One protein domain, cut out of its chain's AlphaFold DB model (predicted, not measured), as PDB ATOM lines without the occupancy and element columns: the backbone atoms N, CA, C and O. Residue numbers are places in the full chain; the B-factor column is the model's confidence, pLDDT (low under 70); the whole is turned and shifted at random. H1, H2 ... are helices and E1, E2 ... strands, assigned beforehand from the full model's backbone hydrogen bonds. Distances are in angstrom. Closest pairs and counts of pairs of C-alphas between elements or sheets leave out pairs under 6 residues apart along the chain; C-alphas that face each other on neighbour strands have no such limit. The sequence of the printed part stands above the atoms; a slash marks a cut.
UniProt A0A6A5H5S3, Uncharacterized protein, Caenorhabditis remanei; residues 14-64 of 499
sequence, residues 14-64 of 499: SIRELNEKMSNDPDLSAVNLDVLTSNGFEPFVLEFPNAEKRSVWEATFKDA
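What this domain is: This is residues 14 to 64 of the 499 residues of an uncharacterized protein of Caenorhabditis remanei (UniProt A0A6A5H5S3). The model is an open, three-armed shape whose arms meet near the short helix H2: the helix H1 and the two-stranded hairpin E1 and E2 make the long axis, and H3 slants off as the third arm. Residues 14 to 19 of H1 and 59 to 64 of H3 stick out. The printed part has 51 residues, with three named helices and two named strands in the order H1, H2, E1, E2, H3; the sheet, E1 - E2, is antiparallel and the class is mixed, helices and strands. The whole is loose, with a radius of gyration of the C-alphas of 13.8 A and spans of 48 by 22 by 11 A.

How they stand to each other: H1, residues 14 to 23, is close to but not clearly touching H2, residues 26 to 29; their closest C-alphas, Ser 23 and Ser 29, are 7.5 A apart. E1, residues 30 to 37, and E2, residues 40 to 47, form a hairpin, antiparallel at 154 degrees; N 33 and O 44 are 2.9 A apart and N 44 and O 33 2.7 A, within hydrogen-bond range. H3, residues 51 to 64, only just touches H2, with 3 pairs of C-alphas within 8 A, through residues 51 to 54 alone; the closest, Ser 29 and Ala 51, are 4.7 A apart. H1 and H3 touch only at their ends, and only just, with 3 such pairs; the closest C-alphas, Ser 23 and Ala 51, are 5.7 A apart. Their lines stand at a steep tilt of 41 degrees, the same way. H1 is apart from E1 and E2. In H1 and H3 every O i to N i+4 pair is within hydrogen-bond range; H2 is too short for one.

Where its parts are: H1 begins at C-alpha 14 (105.629, 154.791, 100.021) and measures 13.9 A from first to last C-alpha, H2 5.0 A, E1 20.3 A, E2 21.7 A and H3 19.6 A, ending at C-alpha 64 (73.686, 161.339, 118.923).

The domain as a whole: The C-alphas farthest apart, Ser 14 and Ser 38, are 48.3 A apart. The printed part has no cut, and its four links are tight. The mean pLDDT of the printed part is 78.7; residues 18 to 27 and 36 to 41 are under 70.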
ATOM      1  N   SER A  14     105.383 154.828  98.569       74.75
ATOM      2  CA  SER A  14     105.629 154.791 100.021       74.75
ATOM      3  C   SER A  14     104.507 155.450 100.824       74.75
ATOM      4  O   SER A  14     104.069 154.902 101.835       74.75
ATOM      5  N   ILE A  15     103.992 156.598 100.371       73.38
ATOM      6  CA  ILE A  15     102.848 157.271 101.009       73.38
ATOM      7  C   ILE A  15     101.596 156.389 100.935       73.38
ATOM      8  O   ILE A  15     100.837 156.312 101.901       73.38
ATOM      9  N   ARG A  16     101.384 155.695  99.814       76.38
ATOM     10  CA  ARG A  16     100.242 154.795  99.627       76.38
ATOM     11  C   ARG A  16     100.324 153.561 100.529       76.38
ATOM     12  O   ARG A  16      99.324 153.224 101.157       76.38
ATOM     13  N   GLU A  17     101.501 152.954 100.666       75.06
ATOM     14  CA  GLU A  17     101.740 151.835 101.589       75.06
ATOM     15  C   GLU A  17     101.601 152.245 103.061       75.06
ATOM     16  O   GLU A  17     101.046 151.498 103.868       75.06
ATOM     17  N   LEU A  18     102.084 153.437 103.431       68.50
ATOM     18  CA  LEU A  18     101.898 153.999 104.773       68.50
ATOM     19  C   LEU A  18     100.418 154.257 105.074       68.50
ATOM     20  O   LEU A  18      99.960 153.920 106.164       68.50
ATOM     21  N   ASN A  19      99.658 154.778 104.105       67.62
ATOM     22  CA  ASN A  19      98.211 154.955 104.238       67.62
ATOM     23  C   ASN A  19      97.464 153.620 104.345       67.62
ATOM     24  O   ASN A  19      96.542 153.517 105.148       67.62
ATOM     25  N   GLU A  20      97.856 152.586 103.596       68.75
ATOM     26  CA  GLU A  20      97.281 151.242 103.750       68.75
ATOM     27  C   GLU A  20      97.594 150.637 105.122       68.75
ATOM     28  O   GLU A  20      96.706 150.062 105.753       68.75
ATOM     29  N   LYS A  21      98.822 150.814 105.628       67.19
ATOM     30  CA  LYS A  21      99.206 150.360 106.974       67.19
ATOM     31  C   LYS A  21      98.451 151.105 108.076       67.19
ATOM     32  O   LYS A  21      97.946 150.455 108.981       67.19
ATOM     33  N   MET A  22      98.307 152.430 107.985       60.91
ATOM     34  CA  MET A  22      97.503 153.222 108.933       60.91
ATOM     35  C   MET A  22      96.001 152.924 108.836       60.91
ATOM     36  O   MET A  22      95.303 152.946 109.847       60.91
ATOM     37  N   SER A  23      95.491 152.641 107.634       61.03
ATOM     38  CA  SER A  23      94.085 152.282 107.410       61.03
ATOM     39  C   SER A  23      93.728 150.928 108.025       61.03
ATOM     40  O   SER A  23      92.589 150.748 108.453       61.03
ATOM     41  N   ASN A  24      94.682 149.994 108.062       61.09
ATOM     42  CA  ASN A  24      94.477 148.607 108.485       61.09
ATOM     43  C   ASN A  24      95.005 148.299 109.894       61.09
ATOM     44  O   ASN A  24      94.994 147.137 110.296       61.09
ATOM     45  N   ASP A  25      95.467 149.302 110.641       68.94
ATOM     46  CA  ASP A  25      95.894 149.107 112.024       68.94
ATOM     47  C   ASP A  25      94.667 148.763 112.903       68.94
ATOM     48  O   ASP A  25      93.740 149.579 113.010       68.94
ATOM     49  N   PRO A  26      94.617 147.562 113.512       63.78
ATOM     50  CA  PRO A  26      93.483 147.115 114.320       63.78
ATOM     51  C   PRO A  26      93.240 147.992 115.559       63.78
ATOM     52  O   PRO A  26      92.088 148.151 115.967       63.78
ATOM     53  N   ASP A  27      94.272 148.641 116.109       69.38
ATOM     54  CA  ASP A  27      94.113 149.554 117.252       69.38
ATOM     55  C   ASP A  27      93.474 150.893 116.828       69.38
ATOM     56  O   ASP A  27      92.768 151.557 117.602       69.38
ATOM     57  N   LEU A  28      93.662 151.284 115.562       72.81
ATOM     58  CA  LEU A  28      93.051 152.476 114.966       72.81
ATOM     59  C   LEU A  28      91.675 152.195 114.355       72.81
ATOM     60  O   LEU A  28      90.899 153.138 114.193       72.81
ATOM     61  N   SER A  29      91.315 150.941 114.087       81.38
ATOM     62  CA  SER A  29      90.042 150.572 113.456       81.38
ATOM     63  C   SER A  29      89.005 149.965 114.409       81.38
ATOM     64  O   SER A  29      87.850 149.837 114.011       81.38
ATOM     65  N   ALA A  30      89.348 149.669 115.667       84.88
ATOM     66  CA  ALA A  30      88.413 149.128 116.656       84.88
ATOM     67  C   ALA A  30      87.940 150.156 117.708       84.88
ATOM     68  O   ALA A  30      88.679 151.052 118.119       84.88
ATOM     69  N   VAL A  31      86.699 150.006 118.188       86.94
ATOM     70  CA  VAL A  31      86.141 150.735 119.342       86.94
ATOM     71  C   VAL A  31      85.673 149.739 120.395       86.94
ATOM     72  O   VAL A  31      84.833 148.888 120.117       86.94
ATOM     73  N   ASN A  32      86.164 149.896 121.623       86.81
ATOM     74  CA  ASN A  32      85.748 149.097 122.772       86.81
ATOM     75  C   ASN A  32      84.637 149.821 123.541       86.81
ATOM     76  O   ASN A  32      84.815 150.965 123.967       86.81
ATOM     77  N   LEU A  33      83.495 149.161 123.714       86.12
ATOM     78  CA  LEU A  33      82.354 149.656 124.481       86.12
ATOM     79  C   LEU A  33      82.004 148.669 125.589       86.12
ATOM     80  O   LEU A  33      81.977 147.472 125.345       86.12
ATOM     81  N   ASP A  34      81.613 149.161 126.759       80.38
ATOM     82  CA  ASP A  34      80.965 148.326 127.770       80.38
ATOM     83  C   ASP A  34      79.449 148.441 127.625       80.38
ATOM     84  O   ASP A  34      78.863 149.519 127.785       80.38
ATOM     85  N   VAL A  35      78.796 147.325 127.296       77.94
ATOM     86  CA  VAL A  35      77.345 147.279 127.083       77.94
ATOM     87  C   VAL A  35      76.689 146.539 128.235       77.94
ATOM     88  O   VAL A  35      77.073 145.424 128.574       77.94
ATOM     89  N   LEU A  36      75.666 147.153 128.831       69.31
ATOM     90  CA  LEU A  36      74.839 146.501 129.839       69.31
ATOM     91  C   LEU A  36      73.886 145.512 129.156       69.31
ATOM     92  O   LEU A  36      72.900 145.919 128.537       69.31
ATOM     93  N   THR A  37      74.162 144.219 129.277       69.38
ATOM     94  CA  THR A  37      73.295 143.139 128.798       69.38
ATOM     95  C   THR A  37      72.580 142.461 129.969       69.38
ATOM     96  O   THR A  37      72.791 142.788 131.143       69.38
ATOM     97  N   SER A  38      71.740 141.461 129.684       55.03
ATOM     98  CA  SER A  38      71.164 140.599 130.730       55.03
ATOM     99  C   SER A  38      72.234 139.897 131.572       55.03
ATOM    100  O   SER A  38      71.938 139.413 132.661       55.03
ATOM    101  N   ASN A  39      73.474 139.843 131.084       51.19
ATOM    102  CA  ASN A  39      74.599 139.211 131.748       51.19
ATOM    103  C   ASN A  39      75.457 140.179 132.579       51.19
ATOM    104  O   ASN A  39      76.406 139.721 133.213       51.19
ATOM    105  N   GLY A  40      75.106 141.468 132.629       61.34
ATOM    106  CA  GLY A  40      75.927 142.528 133.222       61.34
ATOM    107  C   GLY A  40      76.645 143.344 132.149       61.34
ATOM    108  O   GLY A  40      76.218 143.348 130.999       61.34
ATOM    109  N   PHE A  41      77.709 144.056 132.521       68.25
ATOM    110  CA  PHE A  41      78.568 144.697 131.530       68.25
ATOM    111  C   PHE A  41      79.377 143.650 130.782       68.25
ATOM    112  O   PHE A  41      80.124 142.884 131.392       68.25
ATOM    113  N   GLU A  42      79.207 143.623 129.469       77.31
ATOM    114  CA  GLU A  42      80.008 142.811 128.569       77.31
ATOM    115  C   GLU A  42      80.793 143.750 127.644       77.31
ATOM    116  O   GLU A  42      80.191 144.664 127.062       77.31
ATOM    117  N   PRO A  43      82.117 143.549 127.510       81.25
ATOM    118  CA  PRO A  43      82.901 144.300 126.550       81.25
ATOM    119  C   PRO A  43      82.434 143.926 125.143       81.25
ATOM    120  O   PRO A  43      82.304 142.752 124.789       81.25
ATOM    121  N   PHE A  44      82.170 144.943 124.341       86.12
ATOM    122  CA  PHE A  44      81.711 144.843 122.972       86.12
ATOM    123  C   PHE A  44      82.671 145.616 122.075       86.12
ATOM    124  O   PHE A  44      82.811 146.834 122.195       86.12
ATOM    125  N   VAL A  45      83.335 144.889 121.182       88.44
ATOM    126  CA  VAL A  45      84.300 145.455 120.240       88.44
ATOM    127  C   VAL A  45      83.606 145.688 118.903       88.44
ATOM    128  O   VAL A  45      83.051 144.764 118.310       88.44
ATOM    129  N   LEU A  46      83.625 146.935 118.439       88.81
ATOM    130  CA  LEU A  46      83.194 147.334 117.101       88.81
ATOM    131  C   LEU A  46      84.421 147.496 116.214       88.81
ATOM    132  O   LEU A  46      85.174 148.452 116.382       88.81
ATOM    133  N   GLU A  47      84.594 146.591 115.260       89.44
ATOM    134  CA  GLU A  47      85.637 146.692 114.241       89.44
ATOM    135  C   GLU A  47      85.112 147.442 113.013       89.44
ATOM    136  O   GLU A  47      84.037 147.141 112.482       89.44
ATOM    137  N   PHE A  48      85.878 148.428 112.556       86.88
ATOM    138  CA  PHE A  48      85.584 149.202 111.358       86.88
ATOM    139  C   PHE A  48      86.533 148.807 110.224       86.88
ATOM    140  O   PHE A  48      87.684 148.467 110.475       86.88
ATOM    141  N   PRO A  49      86.100 148.912 108.954       84.94
ATOM    142  CA  PRO A  49      86.969 148.605 107.818       84.94
ATOM    143  C   PRO A  49      88.231 149.475 107.745       84.94
ATOM    144  O   PRO A  49      89.209 149.062 107.136       84.94
ATOM    145  N   ASN A  50      88.184 150.691 108.303       82.88
ATOM    146  CA  ASN A  50      89.325 151.591 108.429       82.88
ATOM    147  C   ASN A  50      89.086 152.680 109.494       82.88
ATOM    148  O   ASN A  50      87.958 152.893 109.963       82.88
ATOM    149  N   ALA A  51      90.154 153.405 109.836       82.94
ATOM    150  CA  ALA A  51      90.140 154.490 110.821       82.94
ATOM    151  C   ALA A  51      89.217 155.669 110.440       82.94
ATOM    152  O   ALA A  51      88.609 156.293 111.311       82.94
ATOM    153  N   GLU A  52      89.046 155.963 109.147       84.62
ATOM    154  CA  GLU A  52      88.157 157.040 108.688       84.62
ATOM    155  C   GLU A  52      86.686 156.725 108.990       84.62
ATOM    156  O   GLU A  52      85.963 157.560 109.540       84.62
ATOM    157  N   LYS A  53      86.233 155.500 108.686       86.38
ATOM    158  CA  LYS A  53      84.866 155.044 108.986       86.38
ATOM    159  C   LYS A  53      84.603 155.019 110.484       86.38
ATOM    160  O   LYS A  53      83.532 155.459 110.905       86.38
ATOM    161  N   ARG A  54      85.583 154.569 111.275       88.94
ATOM    162  CA  ARG A  54      85.537 154.662 112.737       88.94
ATOM    163  C   ARG A  54      85.347 156.110 113.187       88.94
ATOM    164  O   ARG A  54      84.440 156.378 113.965       88.94
ATOM    165  N   SER A  55      86.159 157.041 112.682       87.00
ATOM    166  CA  SER A  55      86.104 158.460 113.060       87.00
ATOM    167  C   SER A  55      84.740 159.093 112.751       87.00
ATOM    168  O   SER A  55      84.141 159.746 113.610       87.00
ATOM    169  N   VAL A  56      84.184 158.823 111.564       92.06
ATOM    170  CA  VAL A  56      82.835 159.284 111.180       92.06
ATOM    171  C   VAL A  56      81.758 158.694 112.095       92.06
ATOM    172  O   VAL A  56      80.848 159.412 112.525       92.06
ATOM    173  N   TRP A  57      81.849 157.399 112.411       93.06
ATOM    174  CA  TRP A  57      80.922 156.758 113.339       93.06
ATOM    175  C   TRP A  57      81.037 157.354 114.742       93.06
ATOM    176  O   TRP A  57      80.016 157.698 115.326       93.06
ATOM    177  N   GLU A  58      82.249 157.552 115.264       90.56
ATOM    178  CA  GLU A  58      82.470 158.135 116.588       90.56
ATOM    179  C   GLU A  58      81.920 159.558 116.685       90.56
ATOM    180  O   GLU A  58      81.295 159.902 117.688       90.56
ATOM    181  N   ALA A  59      82.138 160.388 115.660       91.50
ATOM    182  CA  ALA A  59      81.588 161.739 115.607       91.50
ATOM    183  C   ALA A  59      80.052 161.707 115.643       91.50
ATOM    184  O   ALA A  59      79.436 162.394 116.457       91.50
ATOM    185  N   THR A  60      79.445 160.837 114.830       93.62
ATOM    186  CA  THR A  60      77.987 160.657 114.775       93.62
ATOM    187  C   THR A  60      77.434 160.105 116.090       93.62
ATOM    188  O   THR A  60      76.408 160.563 116.583       93.62
ATOM    189  N   PHE A  61      78.124 159.142 116.702       91.88
ATOM    190  CA  PHE A  61      77.747 158.543 117.980       91.88
ATOM    191  C   PHE A  61      77.842 159.558 119.124       91.88
ATOM    192  O   PHE A  61      76.942 159.629 119.964       91.88
ATOM    193  N   LYS A  62      78.895 160.386 119.146       91.19
ATOM    194  CA  LYS A  62      79.055 161.490 120.107       91.19
ATOM    195  C   LYS A  62      77.953 162.534 119.928       91.19
ATOM    196  O   LYS A  62      77.350 162.933 120.925       91.19
ATOM    197  N   ASP A  63      77.637 162.920 118.695       92.81
ATOM    198  CA  ASP A  63      76.550 163.862 118.410       92.81
ATOM    199  C   ASP A  63      75.172 163.302 118.811       92.81
ATOM    200  O   ASP A  63      74.401 163.962 119.513       92.81
ATOM    201  N   ALA A  64      74.897 162.033 118.492       90.75
ATOM    202  CA  ALA A  64      73.686 161.339 118.923       90.75
ATOM    203  C   ALA A  64      73.591 161.259 120.456       90.75
ATOM    204  O   ALA A  64      72.523 161.497 121.021       90.75
TER     205      ALA A  64